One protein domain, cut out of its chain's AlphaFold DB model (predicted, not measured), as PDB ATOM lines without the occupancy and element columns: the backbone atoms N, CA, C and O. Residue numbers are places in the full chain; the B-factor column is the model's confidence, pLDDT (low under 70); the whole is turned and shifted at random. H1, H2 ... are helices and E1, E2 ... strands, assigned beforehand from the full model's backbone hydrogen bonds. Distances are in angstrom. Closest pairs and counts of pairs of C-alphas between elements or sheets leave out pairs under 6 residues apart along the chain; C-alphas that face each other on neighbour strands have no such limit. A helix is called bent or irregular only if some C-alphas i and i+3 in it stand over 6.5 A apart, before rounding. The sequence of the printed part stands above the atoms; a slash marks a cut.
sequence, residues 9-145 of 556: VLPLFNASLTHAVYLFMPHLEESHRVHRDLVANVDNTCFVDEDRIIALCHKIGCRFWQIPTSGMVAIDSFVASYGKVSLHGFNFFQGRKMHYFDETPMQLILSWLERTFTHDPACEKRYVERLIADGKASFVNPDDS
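Overview. This is residues 9 to 145 of the 556 residues of the protein "Hypothetical protein" of Noctiluca scintillans (UniProt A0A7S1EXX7). Helices H4 and H6 run side by side with H3 crossing both near their first halves, and a small pair of parallel strands, E3 and E4, sits by the far ends of H4 and H6. A second pair, E1 and E2, sits beside the first part of H4, and from this body two wings reach out: the corner of H1 and H2 at one end, and H5 at another side, reached by a long loop of residues 88 to 104. The printed part has 137 residues, with six named helices and four named strands in the order E1, H1, H2, E2, H3, H4, E3, H5, H6, E4, and the class is mostly helix. The strands make two parallel sheets of two, E1 with E2 and E3 with E4. The whole is compact, with a radius of gyration of the C-alphas of 16.0 A and spans of 48, 34 and 29 A.

Along the chain. E1, residues 9 to 11, begins at C-alpha 9 at (255.295, 215.265, 237.291). H1, residues 17 to 24, measures 9.7 A; it is neither bent nor irregular, but only just: C-alphas 21 and 24 are 6.1 A apart. H2, residues 28 to 40, measures 19.1 A and is irregular: C-alphas 29 and 32 are 7.9 A apart. E2 is residues 45 to 48, and H3, residues 50 to 60, measures 15.1 A. H4, residues 70 to 82, begins at C-alpha 70 at (263.758, 213.372, 238.237) and measures 17.9 A. E3 is residues 85 to 87. H5, residues 105 to 117, measures 18.5 A, and H6, residues 121 to 133, measures 18.2 A. E4, residues 137 to 139, ends at C-alpha 139 at (272.377, 228.817, 239.778).

Arrangement. E1 and E2 are parallel neighbours at 32 degrees, with N 10 and O 46 at 2.9 A, within hydrogen-bond range. E1, H1, H2 and E2 form a strand-helix-strand unit, two parallel neighbour strands with helices between, and its crossover is right-handed. H1 and H2 only just touch, with 3 pairs of C-alphas within 8 A, and only at the corner by their link; the closest are those of Phe 24 and Ser 31, 5.6 A, and the lines are about perpendicular at 87 degrees. The closest C-alphas of E1 and H4 are those of Pro 11 and Ser 70, 7.4 A. H3 and H4 only just touch, with 3 pairs of C-alphas within 8 A, the closest those of Ile 53 and Val 73, 7.2 A; they are about perpendicular at 85 degrees. H3 touches residues 123 to 127 of H6, the closest C-alphas being those of Ile 60 and Tyr 127, 5.4 A, about perpendicular at 81 degrees. H4 and H6 are close but not clearly touching, with C-alphas of Met 72 and Glu 124 at 6.9 A, and run the same way at a shallow tilt of 19 degrees. E3 and E4 are parallel neighbours at 29 degrees, with N 87 and O 138 at 2.8 A, within hydrogen-bond range; with H5 and H6 between them they form a second such unit, also right-handed in its crossover. The closest C-alphas of H6 and E4 are those of Leu 131 and Ala 137, 5.3 A. H5 touches no helix, and it is close but not clearly touching to H6, with C-alphas of Arg 115 and Pro 121 at 7.5 A. H1 and H2 are apart from H4, H5 and H6. In H3, H4, H5 and H6 every O i to N i+4 pair is within hydrogen-bond range; in H1 it is 3 of 4 and in H2 7 of 9.

Size, cuts and confidence. The two C-alphas farthest apart, those of Glu 29 and Ala 133, are 48.0 A apart. The printed part has no cut. The link from E3 to H5, 17 residues, is long, and that from H3 to H4, 9 residues, is short. Residues 36 to 43, of which 36 to 40 belong to H2, stand free. The mean pLDDT of the printed part is 70.8; 66 residues are under 70, among them residues 9 to 34 and 102 to 118.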
ATOM      1  N   VAL A   9     254.715 215.586 238.604       69.00
ATOM      2  CA  VAL A   9     255.295 215.265 237.291       69.00
ATOM      3  C   VAL A   9     256.000 213.917 237.376       69.00
ATOM      4  O   VAL A   9     256.939 213.765 238.156       69.00
ATOM      5  N   LEU A  10     255.557 212.941 236.579       66.56
ATOM      6  CA  LEU A  10     256.080 211.575 236.599       66.56
ATOM      7  C   LEU A  10     256.701 211.189 235.244       66.56
ATOM      8  O   LEU A  10     256.031 211.265 234.216       66.56
ATOM      9  N   PRO A  11     257.965 210.734 235.201       65.75
ATOM     10  CA  PRO A  11     258.557 210.211 233.974       65.75
ATOM     11  C   PRO A  11     258.031 208.800 233.668       65.75
ATOM     12  O   PRO A  11     258.161 207.893 234.493       65.75
ATOM     13  N   LEU A  12     257.481 208.589 232.466       58.72
ATOM     14  CA  LEU A  12     256.916 207.298 232.041       58.72
ATOM     15  C   LEU A  12     257.968 206.185 231.933       58.72
ATOM     16  O   LEU A  12     257.639 205.027 232.150       58.72
ATOM     17  N   PHE A  13     259.248 206.511 231.728       50.25
ATOM     18  CA  PHE A  13     260.342 205.525 231.755       50.25
ATOM     19  C   PHE A  13     260.457 204.795 233.112       50.25
ATOM     20  O   PHE A  13     260.802 203.613 233.173       50.25
ATOM     21  N   ASN A  14     260.097 205.464 234.217       46.78
ATOM     22  CA  ASN A  14     260.045 204.837 235.539       46.78
ATOM     23  C   ASN A  14     258.818 203.930 235.713       46.78
ATOM     24  O   ASN A  14     258.787 203.151 236.664       46.78
ATOM     25  N   ALA A  15     257.807 203.984 234.828       40.72
ATOM     26  CA  ALA A  15     256.562 203.190 234.860       40.72
ATOM     27  C   ALA A  15     256.744 201.702 234.512       40.72
ATOM     28  O   ALA A  15     255.817 201.039 234.058       40.72
ATOM     29  N   SER A  16     257.935 201.166 234.771       55.16
ATOM     30  CA  SER A  16     258.283 199.754 234.657       55.16
ATOM     31  C   SER A  16     258.636 199.177 236.043       55.16
ATOM     32  O   SER A  16     258.001 199.514 237.047       55.16
ATOM     33  N   LEU A  17     259.637 198.293 236.124       44.59
ATOM     34  CA  LEU A  17     260.030 197.571 237.340       44.59
ATOM     35  C   LEU A  17     260.316 198.509 238.528       44.59
ATOM     36  O   LEU A  17     260.040 198.147 239.667       44.59
ATOM     37  N   THR A  18     260.802 199.724 238.276       49.28
ATOM     38  CA  THR A  18     261.075 200.725 239.315       49.28
ATOM     39  C   THR A  18     259.792 201.191 240.009       49.28
ATOM     40  O   THR A  18     259.706 201.082 241.225       49.28
ATOM     41  N   HIS A  19     258.731 201.607 239.307       53.91
ATOM     42  CA  HIS A  19     257.457 201.901 239.988       53.91
ATOM     43  C   HIS A  19     256.863 200.652 240.660       53.91
ATOM     44  O   HIS A  19     256.304 200.759 241.752       53.91
ATOM     45  N   ALA A  20     257.036 199.461 240.077       51.59
ATOM     46  CA  ALA A  20     256.615 198.223 240.734       51.59
ATOM     47  C   ALA A  20     257.333 198.015 242.083       51.59
ATOM     48  O   ALA A  20     256.673 197.704 243.067       51.59
ATOM     49  N   VAL A  21     258.646 198.253 242.157       49.50
ATOM     50  CA  VAL A  21     259.479 198.044 243.359       49.50
ATOM     51  C   VAL A  21     259.403 199.198 244.364       49.50
ATOM     52  O   VAL A  21     259.504 198.959 245.562       49.50
ATOM     53  N   TYR A  22     259.215 200.438 243.916       52.47
ATOM     54  CA  TYR A  22     259.275 201.623 244.781       52.47
ATOM     55  C   TYR A  22     257.910 202.176 245.171       52.47
ATOM     56  O   TYR A  22     257.769 202.739 246.251       52.47
ATOM     57  N   LEU A  23     256.907 202.025 244.306       59.16
ATOM     58  CA  LEU A  23     255.576 202.576 244.537       59.16
ATOM     59  C   LEU A  23     254.568 201.484 244.903       59.16
ATOM     60  O   LEU A  23     253.766 201.677 245.809       59.16
ATOM     61  N   PHE A  24     254.614 200.327 244.243       54.09
ATOM     62  CA  PHE A  24     253.652 199.253 244.506       54.09
ATOM     63  C   PHE A  24     254.136 198.245 245.547       54.09
ATOM     64  O   PHE A  24     253.352 197.851 246.396       54.09
ATOM     65  N   MET A  25     255.403 197.834 245.537       53.09
ATOM     66  CA  MET A  25     255.918 196.789 246.431       53.09
ATOM     67  C   MET A  25     255.947 197.197 247.920       53.09
ATOM     68  O   MET A  25     255.587 196.358 248.744       53.09
ATOM     69  N   PRO A  26     256.269 198.452 248.306       48.94
ATOM     70  CA  PRO A  26     256.159 198.898 249.697       48.94
ATOM     71  C   PRO A  26     254.703 199.121 250.134       48.94
ATOM     72  O   PRO A  26     254.412 199.125 251.326       48.94
ATOM     73  N   HIS A  27     253.789 199.287 249.170       54.84
ATOM     74  CA  HIS A  27     252.364 199.561 249.370       54.84
ATOM     75  C   HIS A  27     251.485 198.452 248.773       54.84
ATOM     76  O   HIS A  27     250.395 198.724 248.274       54.84
ATOM     77  N   LEU A  28     251.962 197.200 248.788       53.28
ATOM     78  CA  LEU A  28     251.368 196.096 248.021       53.28
ATOM     79  C   LEU A  28     249.880 195.901 248.352       53.28
ATOM     80  O   LEU A  28     249.048 195.748 247.455       53.28
ATOM     81  N   GLU A  29     249.554 195.999 249.642       53.81
ATOM     82  CA  GLU A  29     248.203 195.874 250.201       53.81
ATOM     83  C   GLU A  29     247.280 197.052 249.828       53.81
ATOM     84  O   GLU A  29     246.061 196.901 249.786       53.81
ATOM     85  N   GLU A  30     247.851 198.211 249.481       62.31
ATOM     86  CA  GLU A  30     247.134 199.435 249.098       62.31
ATOM     87  C   GLU A  30     247.299 199.792 247.609       62.31
ATOM     88  O   GLU A  30     246.886 200.867 247.167       62.31
ATOM     89  N   SER A  31     247.858 198.890 246.802       62.62
ATOM     90  CA  SER A  31     248.167 199.110 245.380       62.62
ATOM     91  C   SER A  31     246.972 199.632 244.564       62.62
ATOM     92  O   SER A  31     247.122 200.517 243.718       62.62
ATOM     93  N   HIS A  32     245.758 199.167 244.869       64.75
ATOM     94  CA  HIS A  32     244.513 199.642 244.254       64.75
ATOM     95  C   HIS A  32     244.182 201.107 244.578       64.75
ATOM     96  O   HIS A  32     243.577 201.804 243.763       64.75
ATOM     97  N   ARG A  33     244.541 201.579 245.776       67.81
ATOM     98  CA  ARG A  33     244.366 202.974 246.197       67.81
ATOM     99  C   ARG A  33     245.387 203.868 245.506       67.81
ATOM    100  O   ARG A  33     244.990 204.859 244.913       67.81
ATOM    101  N   VAL A  34     246.652 203.452 245.474       66.50
ATOM    102  CA  VAL A  34     247.726 204.156 244.755       66.50
ATOM    103  C   VAL A  34     247.379 204.331 243.272       66.50
ATOM    104  O   VAL A  34     247.477 205.431 242.735       66.50
ATOM    105  N   HIS A  35     246.895 203.272 242.616       70.44
ATOM    106  CA  HIS A  35     246.434 203.346 241.228       70.44
ATOM    107  C   HIS A  35     245.250 204.310 241.057       70.44
ATOM    108  O   HIS A  35     245.242 205.133 240.144       70.44
ATOM    109  N   ARG A  36     244.247 204.236 241.941       71.12
ATOM    110  CA  ARG A  36     243.090 205.140 241.913       71.12
ATOM    111  C   ARG A  36     243.512 206.596 242.069       71.12
ATOM    112  O   ARG A  36     242.998 207.428 241.340       71.12
ATOM    113  N   ASP A  37     244.437 206.892 242.973       67.38
ATOM    114  CA  ASP A  37     244.874 208.259 243.256       67.38
ATOM    115  C   ASP A  37     245.706 208.838 242.097       67.38
ATOM    116  O   ASP A  37     245.568 210.020 241.784       67.38
ATOM    117  N   LEU A  38     246.490 208.008 241.395       65.31
ATOM    118  CA  LEU A  38     247.176 208.392 240.151       65.31
ATOM    119  C   LEU A  38     246.197 208.687 239.004       65.31
ATOM    120  O   LEU A  38     246.428 209.598 238.215       65.31
ATOM    121  N   VAL A  39     245.102 207.925 238.910       66.19
ATOM    122  CA  VAL A  39     244.097 208.065 237.841       66.19
ATOM    123  C   VAL A  39     243.042 209.128 238.163       66.19
ATOM    124  O   VAL A  39     242.486 209.723 237.251       66.19
ATOM    125  N   ALA A  40     242.747 209.395 239.434       61.34
ATOM    126  CA  ALA A  40     241.744 210.380 239.844       61.34
ATOM    127  C   ALA A  40     242.278 211.822 239.817       61.34
ATOM    128  O   ALA A  40     241.493 212.756 239.688       61.34
ATOM    129  N   ASN A  41     243.599 212.012 239.903       62.88
ATOM    130  CA  ASN A  41     244.251 213.324 239.905       62.88
ATOM    131  C   ASN A  41     244.821 213.710 238.528       62.88
ATOM    132  O   ASN A  41     245.910 214.282 238.462       62.88
ATOM    133  N   VAL A  42     244.119 213.403 237.428       59.12
ATOM    134  CA  VAL A  42     244.606 213.675 236.055       59.12
ATOM    135  C   VAL A  42     244.932 215.156 235.851       59.12
ATOM    136  O   VAL A  42     245.971 215.481 235.288       59.12
ATOM    137  N   ASP A  43     244.105 216.055 236.388       61.88
ATOM    138  CA  ASP A  43     244.291 217.503 236.224       61.88
ATOM    139  C   ASP A  43     245.540 218.035 236.948       61.88
ATOM    140  O   ASP A  43     246.076 219.081 236.588       61.88
ATOM    141  N   ASN A  44     246.036 217.293 237.945       65.19
ATOM    142  CA  ASN A  44     247.206 217.650 238.749       65.19
ATOM    143  C   ASN A  44     248.388 216.691 238.538       65.19
ATOM    144  O   ASN A  44     249.348 216.740 239.306       65.19
ATOM    145  N   THR A  45     248.342 215.836 237.511       66.94
ATOM    146  CA  THR A  45     249.392 214.854 237.222       66.94
ATOM    147  C   THR A  45     249.815 214.946 235.762       66.94
ATOM    148  O   THR A  45     249.025 214.715 234.853       66.94
ATOM    149  N   CYS A  46     251.085 215.259 235.523       72.38
ATOM    150  CA  CYS A  46     251.667 215.325 234.188       72.38
ATOM    151  C   CYS A  46     252.662 214.181 233.989       72.38
ATOM    152  O   CYS A  46     253.543 213.961 234.823       72.38
ATOM    153  N   PHE A  47     252.547 213.473 232.869       73.69
ATOM    154  CA  PHE A  47     253.478 212.416 232.502       73.69
ATOM    155  C   PHE A  47     254.465 212.905 231.443       73.69
ATOM    156  O   PHE A  47     254.080 213.556 230.474       73.69
ATOM    157  N   VAL A  48     255.748 212.595 231.634       75.50
ATOM    158  CA  VAL A  48     256.791 212.866 230.636       75.50
ATOM    159  C   VAL A  48     257.010 211.605 229.811       75.50
ATOM    160  O   VAL A  48     257.408 210.581 230.369       75.50
ATOM    161  N   ASP A  49     256.757 211.696 228.505       76.88
ATOM    162  CA  ASP A  49     256.830 210.573 227.564       76.88
ATOM    163  C   ASP A  49     258.198 209.888 227.535       76.88
ATOM    164  O   ASP A  49     259.248 210.528 227.651       76.88
ATOM    165  N   GLU A  50     258.177 208.572 227.316       72.88
ATOM    166  CA  GLU A  50     259.366 207.721 227.246       72.88
ATOM    167  C   GLU A  50     260.380 208.217 226.206       72.88
ATOM    168  O   GLU A  50     261.558 208.368 226.529       72.88
ATOM    169  N   ASP A  51     259.929 208.579 225.002       79.12
ATOM    170  CA  ASP A  51     260.798 209.088 223.932       79.12
ATOM    171  C   ASP A  51     261.574 210.339 224.356       79.12
ATOM    172  O   ASP A  51     262.744 210.524 224.008       79.12
ATOM    173  N   ARG A  52     260.940 211.200 225.159       78.31
ATOM    174  CA  ARG A  52     261.560 212.423 225.672       78.31
ATOM    175  C   ARG A  52     262.625 212.103 226.717       78.31
ATOM    176  O   ARG A  52     263.667 212.760 226.739       78.31
ATOM    177  N   ILE A  53     262.409 211.067 227.528       77.44
ATOM    178  CA  ILE A  53     263.408 210.560 228.475       77.44
ATOM    179  C   ILE A  53     264.570 209.894 227.738       77.44
ATOM    180  O   ILE A  53     265.718 210.197 228.048       77.44
ATOM    181  N   ILE A  54     264.311 209.065 226.725       79.06
ATOM    182  CA  ILE A  54     265.359 208.436 225.906       79.06
ATOM    183  C   ILE A  54     266.203 209.511 225.210       79.06
ATOM    184  O   ILE A  54     267.435 209.482 225.268       79.06
ATOM    185  N   ALA A  55     265.560 210.521 224.618       82.75
ATOM    186  CA  ALA A  55     266.257 211.664 224.041       82.75
ATOM    187  C   ALA A  55     267.116 212.394 225.087       82.75
ATOM    188  O   ALA A  55     268.252 212.773 224.798       82.75
ATOM    189  N   LEU A  56     266.615 212.555 226.317       85.75
ATOM    190  CA  LEU A  56     267.379 213.126 227.422       85.75
ATOM    191  C   LEU A  56     268.567 212.241 227.835       85.75
ATOM    192  O   LEU A  56     269.664 212.768 228.009       85.75
ATOM    193  N   CYS A  57     268.409 210.916 227.903       80.88
ATOM    194  CA  CYS A  57     269.510 209.975 228.138       80.88
ATOM    195  C   CYS A  57     270.632 210.175 227.117       80.88
ATOM    196  O   CYS A  57     271.802 210.255 227.492       80.88
ATOM    197  N   HIS A  58     270.282 210.327 225.835       82.62
ATOM    198  CA  HIS A  58     271.250 210.611 224.776       82.62
ATOM    199  C   HIS A  58     271.903 211.989 224.928       82.62
ATOM    200  O   HIS A  58     273.117 212.107 224.758       82.62
ATOM    201  N   LYS A  59     271.137 213.030 225.289       86.38
ATOM    202  CA  LYS A  59     271.683 214.375 225.548       86.38
ATOM    203  C   LYS A  59     272.678 214.365 226.712       86.38
ATOM    204  O   LYS A  59     273.721 215.019 226.616       86.38
ATOM    205  N   ILE A  60     272.370 213.646 227.794       84.50
ATOM    206  CA  ILE A  60     273.209 213.523 228.998       84.50
ATOM    207  C   ILE A  60     274.425 212.625 228.729       84.50
ATOM    208  O   ILE A  60     275.524 212.930 229.194       84.50
ATOM    209  N   GLY A  61     274.250 211.574 227.927       79.44
ATOM    210  CA  GLY A  61     275.256 210.544 227.672       79.44
ATOM    211  C   GLY A  61     275.178 209.365 228.649       79.44
ATOM    212  O   GLY A  61     276.214 208.788 228.978       79.44
ATOM    213  N   CYS A  62     273.978 209.025 229.130       71.62
ATOM    214  CA  CYS A  62     273.751 207.891 230.030       71.62
ATOM    215  C   CYS A  62     274.103 206.549 229.355       71.62
ATOM    216  O   CYS A  62     273.898 206.374 228.151       71.62
ATOM    217  N   ARG A  63     274.622 205.578 230.125       63.66
ATOM    218  CA  ARG A  63     274.824 204.186 229.660       63.66
ATOM    219  C   ARG A  63     273.491 203.435 229.594       63.66
ATOM    220  O   ARG A  63     272.513 203.873 230.180       63.66
ATOM    221  N   PHE A  64     273.466 202.265 228.944       54.38
ATOM    222  CA  PHE A  64     272.216 201.541 228.653       54.38
ATOM    223  C   PHE A  64     271.356 201.201 229.892       54.38
ATOM    224  O   PHE A  64     270.137 201.162 229.784       54.38
ATOM    225  N   TRP A  65     271.963 201.004 231.066       52.31
ATOM    226  CA  TRP A  65     271.270 200.723 232.338       52.31
ATOM    227  C   TRP A  65     271.115 201.948 233.259       52.31
ATOM    228  O   TRP A  65     270.637 201.801 234.379       52.31
ATOM    229  N   GLN A  66     271.532 203.141 232.823       68.56
ATOM    230  CA  GLN A  66     271.443 204.377 233.608       68.56
ATOM    231  C   GLN A  66     270.290 205.258 233.129       68.56
ATOM    232  O   GLN A  66     270.070 205.411 231.928       68.56
ATOM    233  N   ILE A  67     269.608 205.894 234.078       72.25
ATOM    234  CA  ILE A  67     268.469 206.780 233.844       72.25
ATOM    235  C   ILE A  67     268.726 208.179 234.418       72.25
ATOM    236  O   ILE A  67     269.419 208.302 235.433       72.25
ATOM    237  N   PRO A  68     268.173 209.244 233.811       80.38
ATOM    238  CA  PRO A  68     268.256 210.589 234.362       80.38
ATOM    239  C   PRO A  68     267.466 210.672 235.668       80.38
ATOM    240  O   PRO A  68     266.371 210.117 235.777       80.38
ATOM    241  N   THR A  69     267.984 211.405 236.648       82.06
ATOM    242  CA  THR A  69     267.221 211.760 237.848       82.06
ATOM    243  C   THR A  69     265.970 212.567 237.495       82.06
ATOM    244  O   THR A  69     265.923 213.279 236.487       82.06
ATOM    245  N   SER A  70     264.956 212.525 238.365       80.38
ATOM    246  CA  SER A  70     263.758 213.372 238.237       80.38
ATOM    247  C   SER A  70     264.114 214.863 238.150       80.38
ATOM    248  O   SER A  70     263.489 215.607 237.396       80.38
ATOM    249  N   GLY A  71     265.184 215.281 238.832       86.38
ATOM    250  CA  GLY A  71     265.763 216.614 238.707       86.38
ATOM    251  C   GLY A  71     266.221 216.947 237.283       86.38
ATOM    252  O   GLY A  71     265.930 218.034 236.792       86.38
ATOM    253  N   MET A  72     266.881 216.023 236.576       88.75
ATOM    254  CA  MET A  72     267.294 216.253 235.182       88.75
ATOM    255  C   MET A  72     266.116 216.299 234.221       88.75
ATOM    256  O   MET A  72     266.108 217.119 233.302       88.75
ATOM    257  N   VAL A  73     265.109 215.457 234.452       87.12
ATOM    258  CA  VAL A  73     263.859 215.492 233.686       87.12
ATOM    259  C   VAL A  73     263.178 216.850 233.844       87.12
ATOM    260  O   VAL A  73     262.740 217.433 232.850       87.12
ATOM    261  N   ALA A  74     263.143 217.390 235.066       86.94
ATOM    262  CA  ALA A  74     262.619 218.724 235.325       86.94
ATOM    263  C   ALA A  74     263.426 219.796 234.577       86.94
ATOM    264  O   ALA A  74     262.845 220.577 233.827       86.94
ATOM    265  N   ILE A  75     264.759 219.801 234.700       91.06
ATOM    266  CA  ILE A  75     265.612 220.791 234.022       91.06
ATOM    267  C   ILE A  75     265.400 220.767 232.504       91.06
ATOM    268  O   ILE A  75     265.130 221.816 231.924       91.06
ATOM    269  N   ASP A  76     265.477 219.601 231.853       91.00
ATOM    270  CA  ASP A  76     265.259 219.504 230.400       91.00
ATOM    271  C   ASP A  76     263.854 219.964 230.011       91.00
ATOM    272  O   ASP A  76     263.680 220.658 229.008       91.00
ATOM    273  N   SER A  77     262.856 219.636 230.835       86.38
ATOM    274  CA  SER A  77     261.473 219.999 230.553       86.38
ATOM    275  C   SER A  77     261.244 221.502 230.605       86.38
ATOM    276  O   SER A  77     260.674 222.069 229.672       86.38
ATOM    277  N   PHE A  78     261.732 222.159 231.654       89.00
ATOM    278  CA  PHE A  78     261.576 223.599 231.819       89.00
ATOM    279  C   PHE A  78     262.481 224.395 230.870       89.00
ATOM    280  O   PHE A  78     262.052 225.427 230.359       89.00
ATOM    281  N   VAL A  79     263.682 223.910 230.539       90.62
ATOM    282  CA  VAL A  79     264.520 224.540 229.503       90.62
ATOM    283  C   VAL A  79     263.849 224.462 228.132       90.62
ATOM    284  O   VAL A  79     263.851 225.452 227.405       90.62
ATOM    285  N   ALA A  80     263.254 223.322 227.774       87.06
ATOM    286  CA  ALA A  80     262.560 223.175 226.495       87.06
ATOM    287  C   ALA A  80     261.333 224.094 226.385       87.06
ATOM    288  O   ALA A  80     261.096 224.663 225.323       87.06
ATOM    289  N   SER A  81     260.577 224.257 227.474       86.94
ATOM    290  CA  SER A  81     259.342 225.049 227.474       86.94
ATOM    291  C   SER A  81     259.567 226.555 227.651       86.94
ATOM    292  O   SER A  81     258.851 227.351 227.053       86.94
ATOM    293  N   TYR A  82     260.545 226.960 228.466       88.12
ATOM    294  CA  TYR A  82     260.722 228.357 228.891       88.12
ATOM    295  C   TYR A  82     262.059 228.967 228.453       88.12
ATOM    296  O   TYR A  82     262.322 230.140 228.708       88.12
ATOM    297  N   GLY A  83     262.929 228.190 227.805       86.44
ATOM    298  CA  GLY A  83     264.223 228.634 227.281       86.44
ATOM    299  C   GLY A  83     265.311 228.834 228.339       86.44
ATOM    300  O   GLY A  83     266.488 228.641 228.029       86.44
ATOM    301  N   LYS A  84     264.944 229.179 229.582       90.19
ATOM    302  CA  LYS A  84     265.886 229.382 230.687       90.19
ATOM    303  C   LYS A  84     265.339 228.914 232.037       90.19
ATOM    304  O   LYS A  84     264.159 229.094 232.319       90.19
ATOM    305  N   VAL A  85     266.214 228.372 232.887       92.00
ATOM    306  CA  VAL A  85     265.881 227.934 234.253       92.00
ATOM    307  C   VAL A  85     266.874 228.440 235.299       92.00
ATOM    308  O   VAL A  85     268.071 228.562 235.030       92.00
ATOM    309  N   SER A  86     266.377 228.690 236.509       90.19
ATOM    310  CA  SER A  86     267.201 229.001 237.680       90.19
ATOM    311  C   SER A  86     267.230 227.806 238.631       90.19
ATOM    312  O   SER A  86     266.182 227.258 238.963       90.19
ATOM    313  N   LEU A  87     268.424 227.392 239.049       89.50
ATOM    314  CA  LEU A  87     268.666 226.174 239.822       89.50
ATOM    315  C   LEU A  87     269.097 226.514 241.250       89.50
ATOM    316  O   LEU A  87     269.899 227.419 241.457       89.50
ATOM    317  N   HIS A  88     268.609 225.769 242.237       85.38
ATOM    318  CA  HIS A  88     269.041 225.896 243.629       85.38
ATOM    319  C   HIS A  88     269.049 224.521 244.299       85.38
ATOM    320  O   HIS A  88     268.156 223.713 244.046       85.38
ATOM    321  N   GLY A  89     270.068 224.241 245.116       78.81
ATOM    322  CA  GLY A  89     270.179 222.978 245.854       78.81
ATOM    323  C   GLY A  89     270.591 221.751 245.024       78.81
ATOM    324  O   GLY A  89     270.581 220.639 245.546       78.81
ATOM    325  N   PHE A  90     270.978 221.917 243.752       82.62
ATOM    326  CA  PHE A  90     271.506 220.819 242.930       82.62
ATOM    327  C   PHE A  90     273.002 220.636 243.179       82.62
ATOM    328  O   PHE A  90     273.822 221.359 242.622       82.62
ATOM    329  N   ASN A  91     273.364 219.625 243.966       74.44
ATOM    330  CA  ASN A  91     274.763 219.265 244.204       74.44
ATOM    331  C   ASN A  91     275.222 218.043 243.392       74.44
ATOM    332  O   ASN A  91     276.360 217.620 243.549       74.44
ATOM    333  N   PHE A  92     274.364 217.442 242.557       76.19
ATOM    334  CA  PHE A  92     274.670 216.219 241.796       76.19
ATOM    335  C   PHE A  92     275.247 215.101 242.681       76.19
ATOM    336  O   PHE A  92     276.240 214.462 242.333       76.19
ATOM    337  N   PHE A  93     274.660 214.909 243.866       61.75
ATOM    338  CA  PHE A  93     275.100 213.942 244.879       61.75
ATOM    339  C   PHE A  93     276.532 214.166 245.393       61.75
ATOM    340  O   PHE A  93     277.163 213.253 245.935       61.75
ATOM    341  N   GLN A  94     277.052 215.384 245.245       60.25
ATOM    342  CA  GLN A  94     278.328 215.798 245.809       60.25
ATOM    343  C   GLN A  94     278.100 216.281 247.244       60.25
ATOM    344  O   GLN A  94     277.695 217.413 247.488       60.25
ATOM    345  N   GLY A  95     278.320 215.387 248.210       61.12
ATOM    346  CA  GLY A  95     278.162 215.682 249.634       61.12
ATOM    347  C   GLY A  95     277.888 214.440 250.483       61.12
ATOM    348  O   GLY A  95     277.663 213.349 249.961       61.12
ATOM    349  N   ARG A  96     277.920 214.601 251.816       53.28
ATOM    350  CA  ARG A  96     277.562 213.531 252.773       53.28
ATOM    351  C   ARG A  96     276.049 213.325 252.904       53.28
ATOM    352  O   ARG A  96     275.634 212.214 253.209       53.28
ATOM    353  N   LYS A  97     275.246 214.370 252.676       57.09
ATOM    354  CA  LYS A  97     273.779 214.300 252.620       57.09
ATOM    355  C   LYS A  97     273.326 214.352 251.159       57.09
ATOM    356  O   LYS A  97     273.792 215.215 250.415       57.09
ATOM    357  N   MET A  98     272.468 213.412 250.758       59.44
ATOM    358  CA  MET A  98     271.921 213.338 249.395       59.44
ATOM    359  C   MET A  98     270.656 214.178 249.242       59.44
ATOM    360  O   MET A  98     270.474 214.827 248.217       59.44
ATOM    361  N   HIS A  99     269.833 214.221 250.286       71.69
ATOM    362  CA  HIS A  99     268.620 215.021 250.340       71.69
ATOM    363  C   HIS A  99     268.725 216.098 251.428       71.69
ATOM    364  O   HIS A  99     269.512 215.987 252.370       71.69
ATOM    365  N   TYR A 100     267.938 217.168 251.286       71.69
ATOM    366  CA  TYR A 100     267.891 218.268 252.258       71.69
ATOM    367  C   TYR A 100     267.129 217.900 253.542       71.69
ATOM    368  O   TYR A 100     267.205 218.625 254.533       71.69
ATOM    369  N   PHE A 101     266.384 216.796 253.522       71.12
ATOM    370  CA  PHE A 101     265.683 216.233 254.670       71.12
ATOM    371  C   PHE A 101     266.445 215.025 255.222       71.12
ATOM    372  O   PHE A 101     267.251 214.408 254.524       71.12
ATOM    373  N   ASP A 102     266.188 214.688 256.484       68.06
ATOM    374  CA  ASP A 102     266.820 213.533 257.112       68.06
ATOM    375  C   ASP A 102     266.170 212.235 256.615       68.06
ATOM    376  O   ASP A 102     264.963 212.020 256.742       68.06
ATOM    377  N   GLU A 103     266.987 211.379 256.008       65.69
ATOM    378  CA  GLU A 103     266.571 210.090 255.467       65.69
ATOM    379  C   GLU A 103     266.552 209.022 256.564       65.69
ATOM    380  O   GLU A 103     267.457 208.927 257.398       65.69
ATOM    381  N   THR A 104     265.541 208.157 256.536       64.31
ATOM    382  CA  THR A 104     265.540 206.947 257.365       64.31
ATOM    383  C   THR A 104     266.657 205.983 256.927       64.31
ATOM    384  O   THR A 104     267.086 206.014 255.770       64.31
ATOM    385  N   PRO A 105     267.115 205.059 257.794       53.09
ATOM    386  CA  PRO A 105     268.174 204.104 257.450       53.09
ATOM    387  C   PRO A 105     267.895 203.277 256.185       53.09
ATOM    388  O   PRO A 105     268.811 202.994 255.419       53.09
ATOM    389  N   MET A 106     266.630 202.922 255.938       46.03
ATOM    390  CA  MET A 106     266.226 202.197 254.729       46.03
ATOM    391  C   MET A 106     266.295 203.084 253.477       46.03
ATOM    392  O   MET A 106     266.761 202.637 252.432       46.03
ATOM    393  N   GLN A 107     265.896 204.355 253.588       54.44
ATOM    394  CA  GLN A 107     266.010 205.330 252.499       54.44
ATOM    395  C   GLN A 107     267.474 205.610 252.155       54.44
ATOM    396  O   GLN A 107     267.812 205.631 250.984       54.44
ATOM    397  N   LEU A 108     268.369 205.698 253.144       59.00
ATOM    398  CA  LEU A 108     269.810 205.851 252.900       59.00
ATOM    399  C   LEU A 108     270.395 204.699 252.072       59.00
ATOM    400  O   LEU A 108     271.223 204.932 251.192       59.00
ATOM    401  N   ILE A 109     269.965 203.461 252.337       52.66
ATOM    402  CA  ILE A 109     270.413 202.275 251.593       52.66
ATOM    403  C   ILE A 109     269.887 202.313 250.153       52.66
ATOM    404  O   ILE A 109     270.656 202.077 249.221       52.66
ATOM    405  N   LEU A 110     268.607 202.642 249.961       52.34
ATOM    406  CA  LEU A 110     267.991 202.736 248.634       52.34
ATOM    407  C   LEU A 110     268.570 203.894 247.812       52.34
ATOM    408  O   LEU A 110     269.015 203.669 246.691       52.34
ATOM    409  N   SER A 111     268.689 205.087 248.393       58.81
ATOM    410  CA  SER A 111     269.323 206.252 247.763       58.81
ATOM    411  C   SER A 111     270.797 205.976 247.416       58.81
ATOM    412  O   SER A 111     271.301 206.417 246.381       58.81
ATOM    413  N   TRP A 112     271.516 205.200 248.245       60.31
ATOM    414  CA  TRP A 112     272.883 204.767 247.936       60.31
ATOM    415  C   TRP A 112     272.928 203.788 246.757       60.31
ATOM    416  O   TRP A 112     273.803 203.919 245.894       60.31
ATOM    417  N   LEU A 113     271.997 202.828 246.696       52.47
ATOM    418  CA  LEU A 113     271.867 201.895 245.576       52.47
ATOM    419  C   LEU A 113     271.537 202.640 244.275       52.47
ATOM    420  O   LEU A 113     272.202 202.411 243.267       52.47
ATOM    421  N   GLU A 114     270.600 203.585 244.309       57.50
ATOM    422  CA  GLU A 114     270.217 204.403 243.152       57.50
ATOM    423  C   GLU A 114     271.388 205.235 242.623       57.50
ATOM    424  O   GLU A 114     271.737 205.182 241.441       57.50
ATOM    425  N   ARG A 115     272.093 205.938 243.515       63.47
ATOM    426  CA  ARG A 115     273.286 206.708 243.142       63.47
ATOM    427  C   ARG A 115     274.354 205.843 242.472       63.47
ATOM    428  O   ARG A 115     275.071 206.316 241.595       63.47
ATOM    429  N   THR A 116     274.504 204.604 242.932       52.44
ATOM    430  CA  THR A 116     275.611 203.729 242.528       52.44
ATOM    431  C   THR A 116     275.294 202.936 241.261       52.44
ATOM    432  O   THR A 116     276.206 202.651 240.484       52.44
ATOM    433  N   PHE A 117     274.025 202.581 241.039       53.00
ATOM    434  CA  PHE A 117     273.632 201.663 239.971       53.00
ATOM    435  C   PHE A 117     272.720 202.278 238.905       53.00
ATOM    436  O   PHE A 117     272.851 201.886 237.745       53.00
ATOM    437  N   THR A 118     271.833 203.220 239.246       59.78
ATOM    438  CA  THR A 118     270.809 203.723 238.308       59.78
ATOM    439  C   THR A 118     271.117 205.103 237.738       59.78
ATOM    440  O   THR A 118     270.680 205.389 236.628       59.78
ATOM    441  N   HIS A 119     271.902 205.942 238.419       71.19
ATOM    442  CA  HIS A 119     272.210 207.302 237.958       71.19
ATOM    443  C   HIS A 119     273.683 207.493 237.568       71.19
ATOM    444  O   HIS A 119     274.567 206.744 237.987       71.19
ATOM    445  N   ASP A 120     273.963 208.518 236.755       76.50
ATOM    446  CA  ASP A 120     275.328 208.983 236.465       76.50
ATOM    447  C   ASP A 120     275.474 210.464 236.838       76.50
ATOM    448  O   ASP A 120     275.358 211.345 235.978       76.50
ATOM    449  N   PRO A 121     275.749 210.765 238.119       79.12
ATOM    450  CA  PRO A 121     275.821 212.142 238.593       79.12
ATOM    451  C   PRO A 121     276.849 212.996 237.845       79.12
ATOM    452  O   PRO A 121     276.661 214.200 237.685       79.12
ATOM    453  N   ALA A 122     277.930 212.385 237.350       77.56
ATOM    454  CA  ALA A 122     278.956 213.094 236.599       77.56
ATOM    455  C   ALA A 122     278.457 213.504 235.207       77.56
ATOM    456  O   ALA A 122     278.737 214.614 234.751       77.56
ATOM    457  N   CYS A 123     277.712 212.634 234.522       81.38
ATOM    458  CA  CYS A 123     277.121 212.969 233.228       81.38
ATOM    459  C   CYS A 123     275.980 213.987 233.369       81.38
ATOM    460  O   CYS A 123     275.926 214.940 232.588       81.38
ATOM    461  N   GLU A 124     275.133 213.855 234.395       86.38
ATOM    462  CA  GLU A 124     274.077 214.828 234.714       86.38
ATOM    463  C   GLU A 124     274.656 216.215 234.998       86.38
ATOM    464  O   GLU A 124     274.224 217.221 234.433       86.38
ATOM    465  N   LYS A 125     275.731 216.263 235.787       85.88
ATOM    466  CA  LYS A 125     276.463 217.492 236.073       85.88
ATOM    467  C   LYS A 125     277.012 218.154 234.811       85.88
ATOM    468  O   LYS A 125     276.765 219.335 234.582       85.88
ATOM    469  N   ARG A 126     277.688 217.394 233.942       84.19
ATOM    470  CA  ARG A 126     278.192 217.913 232.654       84.19
ATOM    471  C   ARG A 126     277.073 218.390 231.730       84.19
ATOM    472  O   ARG A 126     277.297 219.250 230.879       84.19
ATOM    473  N   TYR A 127     275.889 217.790 231.816       89.38
ATOM    474  CA  TYR A 127     274.729 218.257 231.065       89.38
ATOM    475  C   TYR A 127     274.279 219.637 231.552       89.38
ATOM    476  O   TYR A 127     274.143 220.546 230.735       89.38
ATOM    477  N   VAL A 128     274.158 219.831 232.866       89.25
ATOM    478  CA  VAL A 128     273.799 221.135 233.439       89.25
ATOM    479  C   VAL A 128     274.886 222.188 233.209       89.25
ATOM    480  O   VAL A 128     274.560 223.311 232.838       89.25
ATOM    481  N   GLU A 129     276.170 221.837 233.320       85.94
ATOM    482  CA  GLU A 129     277.289 222.734 232.978       85.94
ATOM    483  C   GLU A 129     277.188 223.246 231.530       85.94
ATOM    484  O   GLU A 129     277.404 224.431 231.279       85.94
ATOM    485  N   ARG A 130     276.798 222.383 230.579       88.62
ATOM    486  CA  ARG A 130     276.544 222.794 229.187       88.62
ATOM    487  C   ARG A 130     275.358 223.745 229.075       88.62
ATOM    488  O   ARG A 130     275.466 224.752 228.391       88.62
ATOM    489  N   LEU A 131     274.256 223.467 229.770       89.81
ATOM    490  CA  LEU A 131     273.099 224.366 229.778       89.81
ATOM    491  C   LEU A 131     273.443 225.744 230.354       89.81
ATOM    492  O   LEU A 131     272.928 226.750 229.870       89.81
ATOM    493  N   ILE A 132     274.323 225.804 231.354       88.06
ATOM    494  CA  ILE A 132     274.802 227.066 231.928       88.06
ATOM    495  C   ILE A 132     275.691 227.813 230.938       88.06
ATOM    496  O   ILE A 132     275.486 229.006 230.721       88.06
ATOM    497  N   ALA A 133     276.636 227.115 230.305       85.38
ATOM    498  CA  ALA A 133     277.492 227.698 229.275       85.38
ATOM    499  C   ALA A 133     276.677 228.254 228.093       85.38
ATOM    500  O   ALA A 133     276.989 229.325 227.577       85.38
ATOM    501  N   ASP A 134     275.587 227.576 227.729       89.44
ATOM    502  CA  ASP A 134     274.646 228.002 226.690       89.44
ATOM    503  C   ASP A 134     273.698 229.133 227.148       89.44
ATOM    504  O   ASP A 134     272.831 229.563 226.387       89.44
ATOM    505  N   GLY A 135     273.799 229.597 228.399       88.44
ATOM    506  CA  GLY A 135     272.933 230.632 228.976       88.44
ATOM    507  C   GLY A 135     271.498 230.177 229.283       88.44
ATOM    508  O   GLY A 135     270.655 231.006 229.640       88.44
ATOM    509  N   LYS A 136     271.217 228.874 229.169       90.62
ATOM    510  CA  LYS A 136     269.902 228.243 229.380       90.62
ATOM    511  C   LYS A 136     269.649 227.832 230.829       90.62
ATOM    512  O   LYS A 136     268.510 227.581 231.205       90.62
ATOM    513  N   ALA A 137     270.680 227.770 231.659       90.19
ATOM    514  CA  ALA A 137     270.542 227.538 233.089       90.19
ATOM    515  C   ALA A 137     271.439 228.492 233.883       90.19
ATOM    516  O   ALA A 137     272.454 228.972 233.385       90.19
ATOM    517  N   SER A 138     271.071 228.775 235.125       89.06
ATOM    518  CA  SER A 138     271.917 229.517 236.062       89.06
ATOM    519  C   SER A 138     271.612 229.098 237.489       89.06
ATOM    520  O   SER A 138     270.450 228.866 237.812       89.06
ATOM    521  N   PHE A 139     272.619 229.026 238.354       84.81
ATOM    522  CA  PHE A 139     272.377 228.817 239.778       84.81
ATOM    523  C   PHE A 139     271.937 230.113 240.454       84.81
ATOM    524  O   PHE A 139     272.439 231.189 240.132       84.81
ATOM    525  N   VAL A 140     270.985 230.004 241.381       83.06
ATOM    526  CA  VAL A 140     270.508 231.129 242.196       83.06
ATOM    527  C   VAL A 140     271.620 231.601 243.131       83.06
ATOM    528  O   VAL A 140     271.828 232.805 243.256       83.06
ATOM    529  N   ASN A 141     272.372 230.665 243.721       73.25
ATOM    530  CA  ASN A 141     273.600 230.955 244.454       73.25
ATOM    531  C   ASN A 141     274.828 230.529 243.635       73.25
ATOM    532  O   ASN A 141     274.910 229.366 243.244       73.25
ATOM    533  N   PRO A 142     275.811 231.416 243.402       62.34
ATOM    534  CA  PRO A 142     277.027 231.078 242.660       62.34
ATOM    535  C   PRO A 142     277.815 229.916 243.276       62.34
ATOM    536  O   PRO A 142     278.410 229.135 242.535       62.34
ATOM    537  N   ASP A 143     277.761 229.767 244.601       59.31
ATOM    538  CA  ASP A 143     278.430 228.692 245.346       59.31
ATOM    539  C   ASP A 143     277.787 227.309 245.133       59.31
ATOM    540  O   ASP A 143     278.432 226.290 245.373       59.31
ATOM    541  N   ASP A 144     276.556 227.256 244.606       58.59
ATOM    542  CA  ASP A 144     275.895 226.008 244.199       58.59
ATOM    543  C   ASP A 144     276.397 225.519 242.817       58.59
ATOM    544  O   ASP A 144     275.961 224.478 242.322       58.59
ATOM    545  N   SER A 145     277.303 226.263 242.162       56.41
ATOM    546  CA  SER A 145     277.751 225.948 240.803       56.41
ATOM    547  C   SER A 145     278.561 224.640 240.730       56.41
ATOM    548  O   SER A 145     279.491 224.420 241.510       56.41
TER     549      SER A 145